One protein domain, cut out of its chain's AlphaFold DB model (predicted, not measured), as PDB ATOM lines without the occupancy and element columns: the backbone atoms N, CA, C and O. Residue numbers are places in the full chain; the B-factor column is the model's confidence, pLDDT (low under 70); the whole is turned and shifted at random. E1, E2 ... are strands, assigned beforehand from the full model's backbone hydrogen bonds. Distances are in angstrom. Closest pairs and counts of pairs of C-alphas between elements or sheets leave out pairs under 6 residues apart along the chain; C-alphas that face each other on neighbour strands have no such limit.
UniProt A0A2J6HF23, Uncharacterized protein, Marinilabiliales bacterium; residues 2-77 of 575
ATOM      1  N   ILE A   2      19.909  49.960 -36.859       41.22
ATOM      2  CA  ILE A   2      19.157  50.871 -35.981       41.22
ATOM      3  C   ILE A   2      20.101  52.037 -35.686       41.22
ATOM      4  O   ILE A   2      21.075  51.867 -34.958       41.22
ATOM      5  N   PHE A   3      19.856  53.193 -36.297       38.69
ATOM      6  CA  PHE A   3      20.525  54.436 -35.925       38.69
ATOM      7  C   PHE A   3      19.739  55.077 -34.784       38.69
ATOM      8  O   PHE A   3      18.634  55.567 -35.003       38.69
ATOM      9  N   ILE A   4      20.298  55.081 -33.573       52.19
ATOM     10  CA  ILE A   4      19.798  55.931 -32.487       52.19
ATOM     11  C   ILE A   4      20.673  57.183 -32.470       52.19
ATOM     12  O   ILE A   4      21.786  57.170 -31.952       52.19
ATOM     13  N   VAL A   5      20.183  58.265 -33.076       43.97
ATOM     14  CA  VAL A   5      20.740  59.611 -32.892       43.97
ATOM     15  C   VAL A   5      19.974  60.234 -31.728       43.97
ATOM     16  O   VAL A   5      18.827  60.641 -31.890       43.97
ATOM     17  N   GLN A   6      20.564  60.239 -30.532       50.59
ATOM     18  CA  GLN A   6      19.904  60.729 -29.321       50.59
ATOM     19  C   GLN A   6      20.399  62.138 -28.976       50.59
ATOM     20  O   GLN A   6      21.401  62.316 -28.291       50.59
ATOM     21  N   SER A   7      19.671  63.153 -29.436       46.78
ATOM     22  CA  SER A   7      19.744  64.511 -28.895       46.78
ATOM     23  C   SER A   7      18.440  64.791 -28.146       46.78
ATOM     24  O   SER A   7      17.389  64.874 -28.774       46.78
ATOM     25  N   ALA A   8      18.530  64.939 -26.822       52.41
ATOM     26  CA  ALA A   8      17.452  65.306 -25.892       52.41
ATOM     27  C   ALA A   8      16.472  64.195 -25.441       52.41
ATOM     28  O   ALA A   8      15.275  64.263 -25.682       52.41
ATOM     29  N   PHE A   9      16.974  63.244 -24.646       50.88
ATOM     30  CA  PHE A   9      16.247  62.688 -23.492       50.88
ATOM     31  C   PHE A   9      17.252  62.524 -22.343       50.88
ATOM     32  O   PHE A   9      18.365  62.065 -22.579       50.88
ATOM     33  N   SER A  10      16.896  62.892 -21.110       55.41
ATOM     34  CA  SER A  10      17.789  62.837 -19.936       55.41
ATOM     35  C   SER A  10      17.983  61.418 -19.363       55.41
ATOM     36  O   SER A  10      18.145  61.268 -18.152       55.41
ATOM     37  N   GLN A  11      17.871  60.370 -20.185       59.53
ATOM     38  CA  GLN A  11      17.825  58.975 -19.732       59.53
ATOM     39  C   GLN A  11      18.781  58.077 -20.537       59.53
ATOM     40  O   GLN A  11      18.980  58.282 -21.736       59.53
ATOM     41  N   ASN A  12      19.374  57.094 -19.849       63.59
ATOM     42  CA  ASN A  12      20.352  56.127 -20.366       63.59
ATOM     43  C   ASN A  12      19.761  55.196 -21.452       63.59
ATOM     44  O   ASN A  12      18.554  54.948 -21.465       63.59
ATOM     45  N   VAL A  13      20.605  54.625 -22.327       66.12
ATOM     46  CA  VAL A  13      20.186  53.697 -23.399       66.12
ATOM     47  C   VAL A  13      20.224  52.248 -22.910       66.12
ATOM     48  O   VAL A  13      21.277  51.723 -22.547       66.12
ATOM     49  N   GLY A  14      19.065  51.587 -22.924       64.19
ATOM     50  CA  GLY A  14      18.919  50.174 -22.578       64.19
ATOM     51  C   GLY A  14      18.411  49.354 -23.753       64.19
ATOM     52  O   GLY A  14      17.446  49.743 -24.406       64.19
ATOM     53  N   ILE A  15      19.027  48.195 -23.986       70.44
ATOM     54  CA  ILE A  15      18.485  47.161 -24.874       70.44
ATOM     55  C   ILE A  15      18.097  45.987 -23.978       70.44
ATOM     56  O   ILE A  15      18.954  45.353 -23.360       70.44
ATOM     57  N   SER A  16      16.794  45.746 -23.850       69.44
ATOM     58  CA  SER A  16      16.248  44.759 -22.919       69.44
ATOM     59  C   SER A  16      14.980  44.123 -23.475       69.44
ATOM     60  O   SER A  16      14.205  44.777 -24.171       69.44
ATOM     61  N   SER A  17      14.757  42.851 -23.140       70.44
ATOM     62  CA  SER A  17      13.516  42.129 -23.458       70.44
ATOM     63  C   SER A  17      12.358  42.468 -22.511       70.44
ATOM     64  O   SER A  17      11.223  42.063 -22.751       70.44
ATOM     65  N   THR A  18      12.622  43.239 -21.452       68.25
ATOM     66  CA  THR A  18      11.621  43.777 -20.520       68.25
ATOM     67  C   THR A  18      11.910  45.248 -20.207       68.25
ATOM     68  O   THR A  18      13.067  45.665 -20.303       68.25
ATOM     69  N   PRO A  19      10.916  46.050 -19.789       73.69
ATOM     70  CA  PRO A  19      11.158  47.428 -19.370       73.69
ATOM     71  C   PRO A  19      12.210  47.491 -18.254       73.69
ATOM     72  O   PRO A  19      12.092  46.790 -17.250       73.69
ATOM     73  N   ILE A  20      13.242  48.315 -18.439       73.31
ATOM     74  CA  ILE A  20      14.264  48.609 -17.427       73.31
ATOM     75  C   ILE A  20      14.593  50.103 -17.446       73.31
ATOM     76  O   ILE A  20      14.499  50.741 -18.494       73.31
ATOM     77  N   THR A  21      15.052  50.630 -16.311       77.69
ATOM     78  CA  THR A  21      15.760  51.915 -16.248       77.69
ATOM     79  C   THR A  21      17.257  51.609 -16.220       77.69
ATOM     80  O   THR A  21      17.723  51.040 -15.230       77.69
ATOM     81  N   PRO A  22      18.023  51.899 -17.283       73.31
ATOM     82  CA  PRO A  22      19.435  51.541 -17.318       73.31
ATOM     83  C   PRO A  22      20.226  52.370 -16.301       73.31
ATOM     84  O   PRO A  22      20.036  53.582 -16.225       73.31
ATOM     85  N   ASN A  23      21.134  51.749 -15.549       71.50
ATOM     86  CA  ASN A  23      21.972  52.436 -14.552       71.50
ATOM     87  C   ASN A  23      23.284  52.990 -15.136       71.50
ATOM     88  O   ASN A  23      23.893  53.877 -14.547       71.50
ATOM     89  N   TYR A  24      23.711  52.485 -16.294       73.94
ATOM     90  CA  TYR A  24      24.915  52.919 -17.003       73.94
ATOM     91  C   TYR A  24      24.571  53.348 -18.430       73.94
ATOM     92  O   TYR A  24      23.515  52.988 -18.949       73.94
ATOM     93  N   LEU A  25      25.483  54.087 -19.072       71.38
ATOM     94  CA  LEU A  25      25.302  54.619 -20.432       71.38
ATOM     95  C   LEU A  25      24.953  53.541 -21.473       71.38
ATOM     96  O   LEU A  25      24.245  53.836 -22.431       71.38
ATOM     97  N   LEU A  26      25.414  52.305 -21.264       71.81
ATOM     98  CA  LEU A  26      25.017  51.128 -22.031       71.81
ATOM     99  C   LEU A  26      24.759  49.966 -21.066       71.81
ATOM    100  O   LEU A  26      25.683  49.489 -20.408       71.81
ATOM    101  N   GLN A  27      23.510  49.502 -20.994       77.75
ATOM    102  CA  GLN A  27      23.133  48.296 -20.251       77.75
ATOM    103  C   GLN A  27      22.390  47.324 -21.171       77.75
ATOM    104  O   GLN A  27      21.393  47.682 -21.800       77.75
ATOM    105  N   ILE A  28      22.866  46.078 -21.210       78.50
ATOM    106  CA  ILE A  28      22.192  44.956 -21.866       78.50
ATOM    107  C   ILE A  28      21.644  44.066 -20.754       78.50
ATOM    108  O   ILE A  28      22.407  43.618 -19.896       78.50
ATOM    109  N   HIS A  29      20.331  43.844 -20.740       79.25
ATOM    110  CA  HIS A  29      19.652  43.048 -19.716       79.25
ATOM    111  C   HIS A  29      18.712  42.028 -20.358       79.25
ATOM    112  O   HIS A  29      18.005  42.332 -21.316       79.25
ATOM    113  N   HIS A  30      18.690  40.815 -19.812       76.19
ATOM    114  CA  HIS A  30      17.804  39.746 -20.243       76.19
ATOM    115  C   HIS A  30      17.321  38.971 -19.018       76.19
ATOM    116  O   HIS A  30      18.103  38.699 -18.112       76.19
ATOM    117  N   THR A  31      16.037  38.623 -18.976       74.88
ATOM    118  CA  THR A  31      15.409  37.991 -17.804       74.88
ATOM    119  C   THR A  31      15.519  36.464 -17.779       74.88
ATOM    120  O   THR A  31      15.289  35.862 -16.734       74.88
ATOM    121  N   ALA A  32      15.873  35.815 -18.893       71.94
ATOM    122  CA  ALA A  32      16.063  34.360 -18.932       71.94
ATOM    123  C   ALA A  32      17.467  33.929 -18.469       71.94
ATOM    124  O   ALA A  32      18.451  34.629 -18.709       71.94
ATOM    125  N   ALA A  33      17.565  32.716 -17.910       66.88
ATOM    126  CA  ALA A  33      18.794  32.127 -17.359       66.88
ATOM    127  C   ALA A  33      19.958  31.967 -18.362       66.88
ATOM    128  O   ALA A  33      21.105  31.818 -17.949       66.88
ATOM    129  N   ASN A  34      19.681  32.039 -19.668       66.44
ATOM    130  CA  ASN A  34      20.686  31.920 -20.730       66.44
ATOM    131  C   ASN A  34      21.628  33.140 -20.827       66.44
ATOM    132  O   ASN A  34      22.578  33.107 -21.607       66.44
ATOM    133  N   GLY A  35      21.401  34.179 -20.013       78.06
ATOM    134  CA  GLY A  35      22.335  35.283 -19.830       78.06
ATOM    135  C   GLY A  35      22.197  36.427 -20.830       78.06
ATOM    136  O   GLY A  35      21.381  36.390 -21.750       78.06
ATOM    137  N   THR A  36      23.020  37.461 -20.644       81.06
ATOM    138  CA  THR A  36      23.236  38.520 -21.639       81.06
ATOM    139  C   THR A  36      24.548  38.252 -22.356       81.06
ATOM    140  O   THR A  36      25.556  37.972 -21.711       81.06
ATOM    141  N   ALA A  37      24.537  38.321 -23.686       80.62
ATOM    142  CA  ALA A  37      25.724  38.114 -24.503       80.62
ATOM    143  C   ALA A  37      25.980  39.328 -25.389       80.62
ATOM    144  O   ALA A  37      25.074  39.859 -26.030       80.62
ATOM    145  N   PHE A  38      27.241  39.737 -25.439       86.75
ATOM    146  CA  PHE A  38      27.770  40.588 -26.484       86.75
ATOM    147  C   PHE A  38      28.555  39.687 -27.433       86.75
ATOM    148  O   PHE A  38      29.586  39.127 -27.054       86.75
ATOM    149  N   GLN A  39      27.996  39.462 -28.621       88.06
ATOM    150  CA  GLN A  39      28.487  38.474 -29.574       88.06
ATOM    151  C   GLN A  39      29.003  39.163 -30.834       88.06
ATOM    152  O   GLN A  39      28.306  39.974 -31.443       88.06
ATOM    153  N   PHE A  40      30.221  38.805 -31.227       88.12
ATOM    154  CA  PHE A  40      30.831  39.209 -32.483       88.12
ATOM    155  C   PHE A  40      30.873  38.018 -33.425       88.12
ATOM    156  O   PHE A  40      31.518  37.012 -33.127       88.12
ATOM    157  N   THR A  41      30.229  38.159 -34.577       90.25
ATOM    158  CA  THR A  41      30.307  37.187 -35.664       90.25
ATOM    159  C   THR A  41      30.677  37.865 -36.982       90.25
ATOM    160  O   THR A  41      30.583  39.084 -37.134       90.25
ATOM    161  N   ASN A  42      31.132  37.070 -37.945       86.94
ATOM    162  CA  ASN A  42      31.346  37.460 -39.332       86.94
ATOM    163  C   ASN A  42      30.908  36.319 -40.270       86.94
ATOM    164  O   ASN A  42      30.484  35.258 -39.814       86.94
ATOM    165  N   ASN A  43      31.033  36.516 -41.586       87.56
ATOM    166  CA  ASN A  43      30.634  35.508 -42.577       87.56
ATOM    167  C   ASN A  43      31.302  34.136 -42.388       87.56
ATOM    168  O   ASN A  43      30.721  33.138 -42.798       87.56
ATOM    169  N   THR A  44      32.505  34.083 -41.811       85.56
ATOM    170  CA  THR A  44      33.240  32.833 -41.581       85.56
ATOM    171  C   THR A  44      32.748  32.115 -40.331       85.56
ATOM    172  O   THR A  44      32.614  30.899 -40.355       85.56
ATOM    173  N   THR A  45      32.476  32.856 -39.255       88.44
ATOM    174  CA  THR A  45      32.011  32.271 -37.989       88.44
ATOM    175  C   THR A  45      30.538  31.868 -38.045       88.44
ATOM    176  O   THR A  45      30.126  31.000 -37.302       88.44
ATOM    177  N   GLY A  46      29.730  32.490 -38.910       88.44
ATOM    178  CA  GLY A  46      28.286  32.247 -38.988       88.44
ATOM    179  C   GLY A  46      27.462  33.288 -38.226       88.44
ATOM    180  O   GLY A  46      27.928  34.393 -37.954       88.44
ATOM    181  N   ASN A  47      26.196  32.991 -37.935       84.94
ATOM    182  CA  ASN A  47      25.267  33.918 -37.273       84.94
ATOM    183  C   ASN A  47      24.321  33.246 -36.257       84.94
ATOM    184  O   ASN A  47      23.339  33.856 -35.830       84.94
ATOM    185  N   GLY A  48      24.614  32.007 -35.864       83.88
ATOM    186  CA  GLY A  48      23.909  31.254 -34.836       83.88
ATOM    187  C   GLY A  48      24.430  31.501 -33.415       83.88
ATOM    188  O   GLY A  48      25.374  32.249 -33.157       83.88
ATOM    189  N   ILE A  49      23.804  30.829 -32.450       78.81
ATOM    190  CA  ILE A  49      24.141  30.948 -31.019       78.81
ATOM    191  C   ILE A  49      25.473  30.282 -30.631       78.81
ATOM    192  O   ILE A  49      25.984  30.538 -29.542       78.81
ATOM    193  N   ASN A  50      26.026  29.433 -31.503       85.50
ATOM    194  CA  ASN A  50      27.281  28.705 -31.295       85.50
ATOM    195  C   ASN A  50      28.424  29.264 -32.148       85.50
ATOM    196  O   ASN A  50      29.423  28.581 -32.328       85.50
ATOM    197  N   ASP A  51      28.278  30.492 -32.634       89.69
ATOM    198  CA  ASP A  51      29.182  31.075 -33.618       89.69
ATOM    199  C   ASP A  51      29.923  32.285 -33.019       89.69
ATOM    200  O   ASP A  51      29.393  33.044 -32.204       89.69
ATOM    201  N   GLY A  52      31.161  32.507 -33.436       91.19
ATOM    202  CA  GLY A  52      31.978  33.678 -33.137       91.19
ATOM    203  C   GLY A  52      32.473  33.798 -31.695       91.19
ATOM    204  O   GLY A  52      32.648  32.818 -30.968       91.19
ATOM    205  N   PHE A  53      32.744  35.041 -31.286       90.75
ATOM    206  CA  PHE A  53      33.246  35.368 -29.951       90.75
ATOM    207  C   PHE A  53      32.139  35.961 -29.082       90.75
ATOM    208  O   PHE A  53      31.476  36.922 -29.474       90.75
ATOM    209  N   GLN A  54      31.965  35.407 -27.885       90.12
ATOM    210  CA  GLN A  54      30.946  35.814 -26.927       90.12
ATOM    211  C   GLN A  54      31.593  36.317 -25.642       90.12
ATOM    212  O   GLN A  54      32.447  35.658 -25.054       90.12
ATOM    213  N   MET A  55      31.123  37.471 -25.179       90.62
ATOM    214  CA  MET A  55      31.304  37.927 -23.805       90.62
ATOM    215  C   MET A  55      29.943  37.895 -23.132       90.62
ATOM    216  O   MET A  55      29.043  38.636 -23.535       90.62
ATOM    217  N   ASN A  56      29.763  37.030 -22.142       85.75
ATOM    218  CA  ASN A  56      28.448  36.814 -21.559       85.75
ATOM    219  C   ASN A  56      28.478  36.542 -20.059       85.75
ATOM    220  O   ASN A  56      29.423  35.975 -19.520       85.75
ATOM    221  N   TYR A  57      27.397  36.944 -19.397       84.44
ATOM    222  CA  TYR A  57      27.099  36.525 -18.034       84.44
ATOM    223  C   TYR A  57      26.104  35.372 -18.076       84.44
ATOM    224  O   TYR A  57      24.965  35.581 -18.483       84.44
ATOM    225  N   ILE A  58      26.514  34.172 -17.660       78.25
ATOM    226  CA  ILE A  58      25.619  33.016 -17.480       78.25
ATOM    227  C   ILE A  58      25.460  32.800 -15.974       78.25
ATOM    228  O   ILE A  58      26.414  32.427 -15.286       78.25
ATOM    229  N   GLY A  59      24.272  33.083 -15.436       80.44
ATOM    230  CA  GLY A  59      24.090  33.197 -13.987       80.44
ATOM    231  C   GLY A  59      24.974  34.313 -13.411       80.44
ATOM    232  O   GLY A  59      24.881  35.458 -13.846       80.44
ATOM    233  N   THR A  60      25.846  33.983 -12.453       81.38
ATOM    234  CA  THR A  60      26.809  34.922 -11.838       81.38
ATOM    235  C   THR A  60      28.183  34.946 -12.516       81.38
ATOM    236  O   THR A  60      29.021  35.766 -12.149       81.38
ATOM    237  N   ASN A  61      28.450  34.051 -13.472       82.31
ATOM    238  CA  ASN A  61      29.779  33.899 -14.063       82.31
ATOM    239  C   ASN A  61      29.922  34.756 -15.316       82.31
ATOM    240  O   ASN A  61      29.108  34.646 -16.232       82.31
ATOM    241  N   PHE A  62      30.996  35.541 -15.379       88.12
ATOM    242  CA  PHE A  62      31.437  36.188 -16.607       88.12
ATOM    243  C   PHE A  62      32.291  35.217 -17.428       88.12
ATOM    244  O   PHE A  62      33.284  34.690 -16.927       88.12
ATOM    245  N   ALA A  63      31.920  35.000 -18.685       87.44
ATOM    246  CA  ALA A  63      32.637  34.141 -19.610       87.44
ATOM    247  C   ALA A  63      33.040  34.914 -20.874       87.44
ATOM    248  O   ALA A  63      32.275  35.712 -21.416       87.44
ATOM    249  N   MET A  64      34.261  34.651 -21.334       90.00
ATOM    250  CA  MET A  64      34.747  34.994 -22.668       90.00
ATOM    251  C   MET A  64      34.911  33.680 -23.423       90.00
ATOM    252  O   MET A  64      35.717  32.838 -23.032       90.00
ATOM    253  N   LEU A  65      34.118  33.479 -24.463       87.31
ATOM    254  CA  LEU A  65      34.001  32.208 -25.161       87.31
ATOM    255  C   LEU A  65      34.304  32.446 -26.633       87.31
ATOM    256  O   LEU A  65      33.552  33.140 -27.315       87.31
ATOM    257  N   ASN A  66      35.388  31.856 -27.128       89.62
ATOM    258  CA  ASN A  66      35.527  31.654 -28.563       89.62
ATOM    259  C   ASN A  66      34.787  30.362 -28.913       89.62
ATOM    260  O   ASN A  66      35.168  29.298 -28.427       89.62
ATOM    261  N   ARG A  67      33.697  30.459 -29.674       89.00
ATOM    262  CA  ARG A  67      32.908  29.287 -30.074       89.00
ATOM    263  C   ARG A  67      33.457  28.600 -31.323       89.00
ATOM    264  O   ARG A  67      33.073  27.474 -31.621       89.00
ATOM    265  N   GLU A  68      34.398  29.250 -31.993       89.19
ATOM    266  CA  GLU A  68      35.066  28.733 -33.178       89.19
ATOM    267  C   GLU A  68      36.188  27.752 -32.836       89.19
ATOM    268  O   GLU A  68      36.834  27.859 -31.791       89.19
ATOM    269  N   ASN A  69      36.509  26.857 -33.775       86.62
ATOM    270  CA  ASN A  69      37.690  25.988 -33.707       86.62
ATOM    271  C   ASN A  69      38.985  26.768 -34.024       86.62
ATOM    272  O   ASN A  69      39.744  26.427 -34.932       86.62
ATOM    273  N   GLY A  70      39.195  27.870 -33.308       85.38
ATOM    274  CA  GLY A  70      40.313  28.790 -33.455       85.38
ATOM    275  C   GLY A  70      40.854  29.232 -32.098       85.38
ATOM    276  O   GLY A  70      40.198  29.108 -31.065       85.38
ATOM    277  N   ASN A  71      42.073  29.757 -32.095       87.75
ATOM    278  CA  ASN A  71      42.753  30.142 -30.860       87.75
ATOM    279  C   ASN A  71      42.140  31.401 -30.237       87.75
ATOM    280  O   ASN A  71      41.727  32.320 -30.945       87.75
ATOM    281  N   PHE A  72      42.165  31.476 -28.907       89.38
ATOM    282  CA  PHE A  72      41.989  32.733 -28.187       89.38
ATOM    283  C   PHE A  72      43.367  33.315 -27.875       89.38
ATOM    284  O   PHE A  72      44.177  32.680 -27.198       89.38
ATOM    285  N   SER A  73      43.637  34.527 -28.349       88.31
ATOM    286  CA  SER A  73      44.980  35.100 -28.320       88.31
ATOM    287  C   SER A  73      44.983  36.525 -27.775       88.31
ATOM    288  O   SER A  73      44.198  37.369 -28.199       88.31
ATOM    289  N   ILE A  74      45.918  36.812 -26.870       89.44
ATOM    290  CA  ILE A  74      46.166  38.145 -26.320       89.44
ATOM    291  C   ILE A  74      47.479  38.663 -26.904       89.44
ATOM    292  O   ILE A  74      48.546  38.080 -26.688       89.44
ATOM    293  N   TYR A  75      47.395  39.783 -27.618       87.56
ATOM    294  CA  TYR A  75      48.524  40.444 -28.267       87.56
ATOM    295  C   TYR A  75      48.878  41.766 -27.578       87.56
ATOM    296  O   TYR A  75      48.029  42.441 -27.000       87.56
ATOM    297  N   THR A  76      50.138  42.177 -27.706       84.25
ATOM    298  CA  THR A  76      50.589  43.556 -27.463       84.25
ATOM    299  C   THR A  76      51.264  44.087 -28.723       84.25
ATOM    300  O   THR A  76      52.262  43.504 -29.158       84.25
ATOM    301  N   ASN A  77      50.766  45.199 -29.272       82.56
ATOM    302  CA  ASN A  77      51.173  45.767 -30.564       82.56
ATOM    303  C   ASN A  77      51.109  44.731 -31.711       82.56
ATOM    304  O   ASN A  77      50.046  44.549 -32.291       82.56
TER     305      ASN A  77
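What this domain is: This is residues 2 to 77 of the 575 residues of an uncharacterized protein of Marinilabiliales bacterium (UniProt A0A2J6HF23). With little regular structure, a loose row runs from the short pair E1 and E2, past the three-stranded sheet E3, E4, E5, to E6 at the other end; residues 5 to 10 stick out beyond E1. The 76 printed residues have six named strands, E1 to E6, only 30 residues, class all strand. The whole is loose, radius of gyration of the C-alphas 15.4 A, spans 43 by 31 by 26 A.

Where its parts are: Find C-alpha 13 at (20.186, 53.697, -23.399), where E1, residues 13 to 16, begins. Next come E2, 26 to 29; E3, 36 to 40; E4, 53 to 58, 14.8 A; E5, 61 to 66, 15.8 A; and E6, 72 to 76, ending at (50.589, 43.556, -27.463).

How they stand to each other: E1 and E2 are parallel; see N 15 and O 27, 3.3 A. E3, E4, E5 form a meander, each strand the antiparallel neighbour of the one before, in two hairpins: see N 38 and O 55, 2.8 A, then N 56 and O 63, 2.9 A. E6 pairs with no named strand.

The domain as a whole: The printed part has no cut. E3 to E4 is a long link. Seventeen residues, among them 2 to 14, have pLDDT under 70.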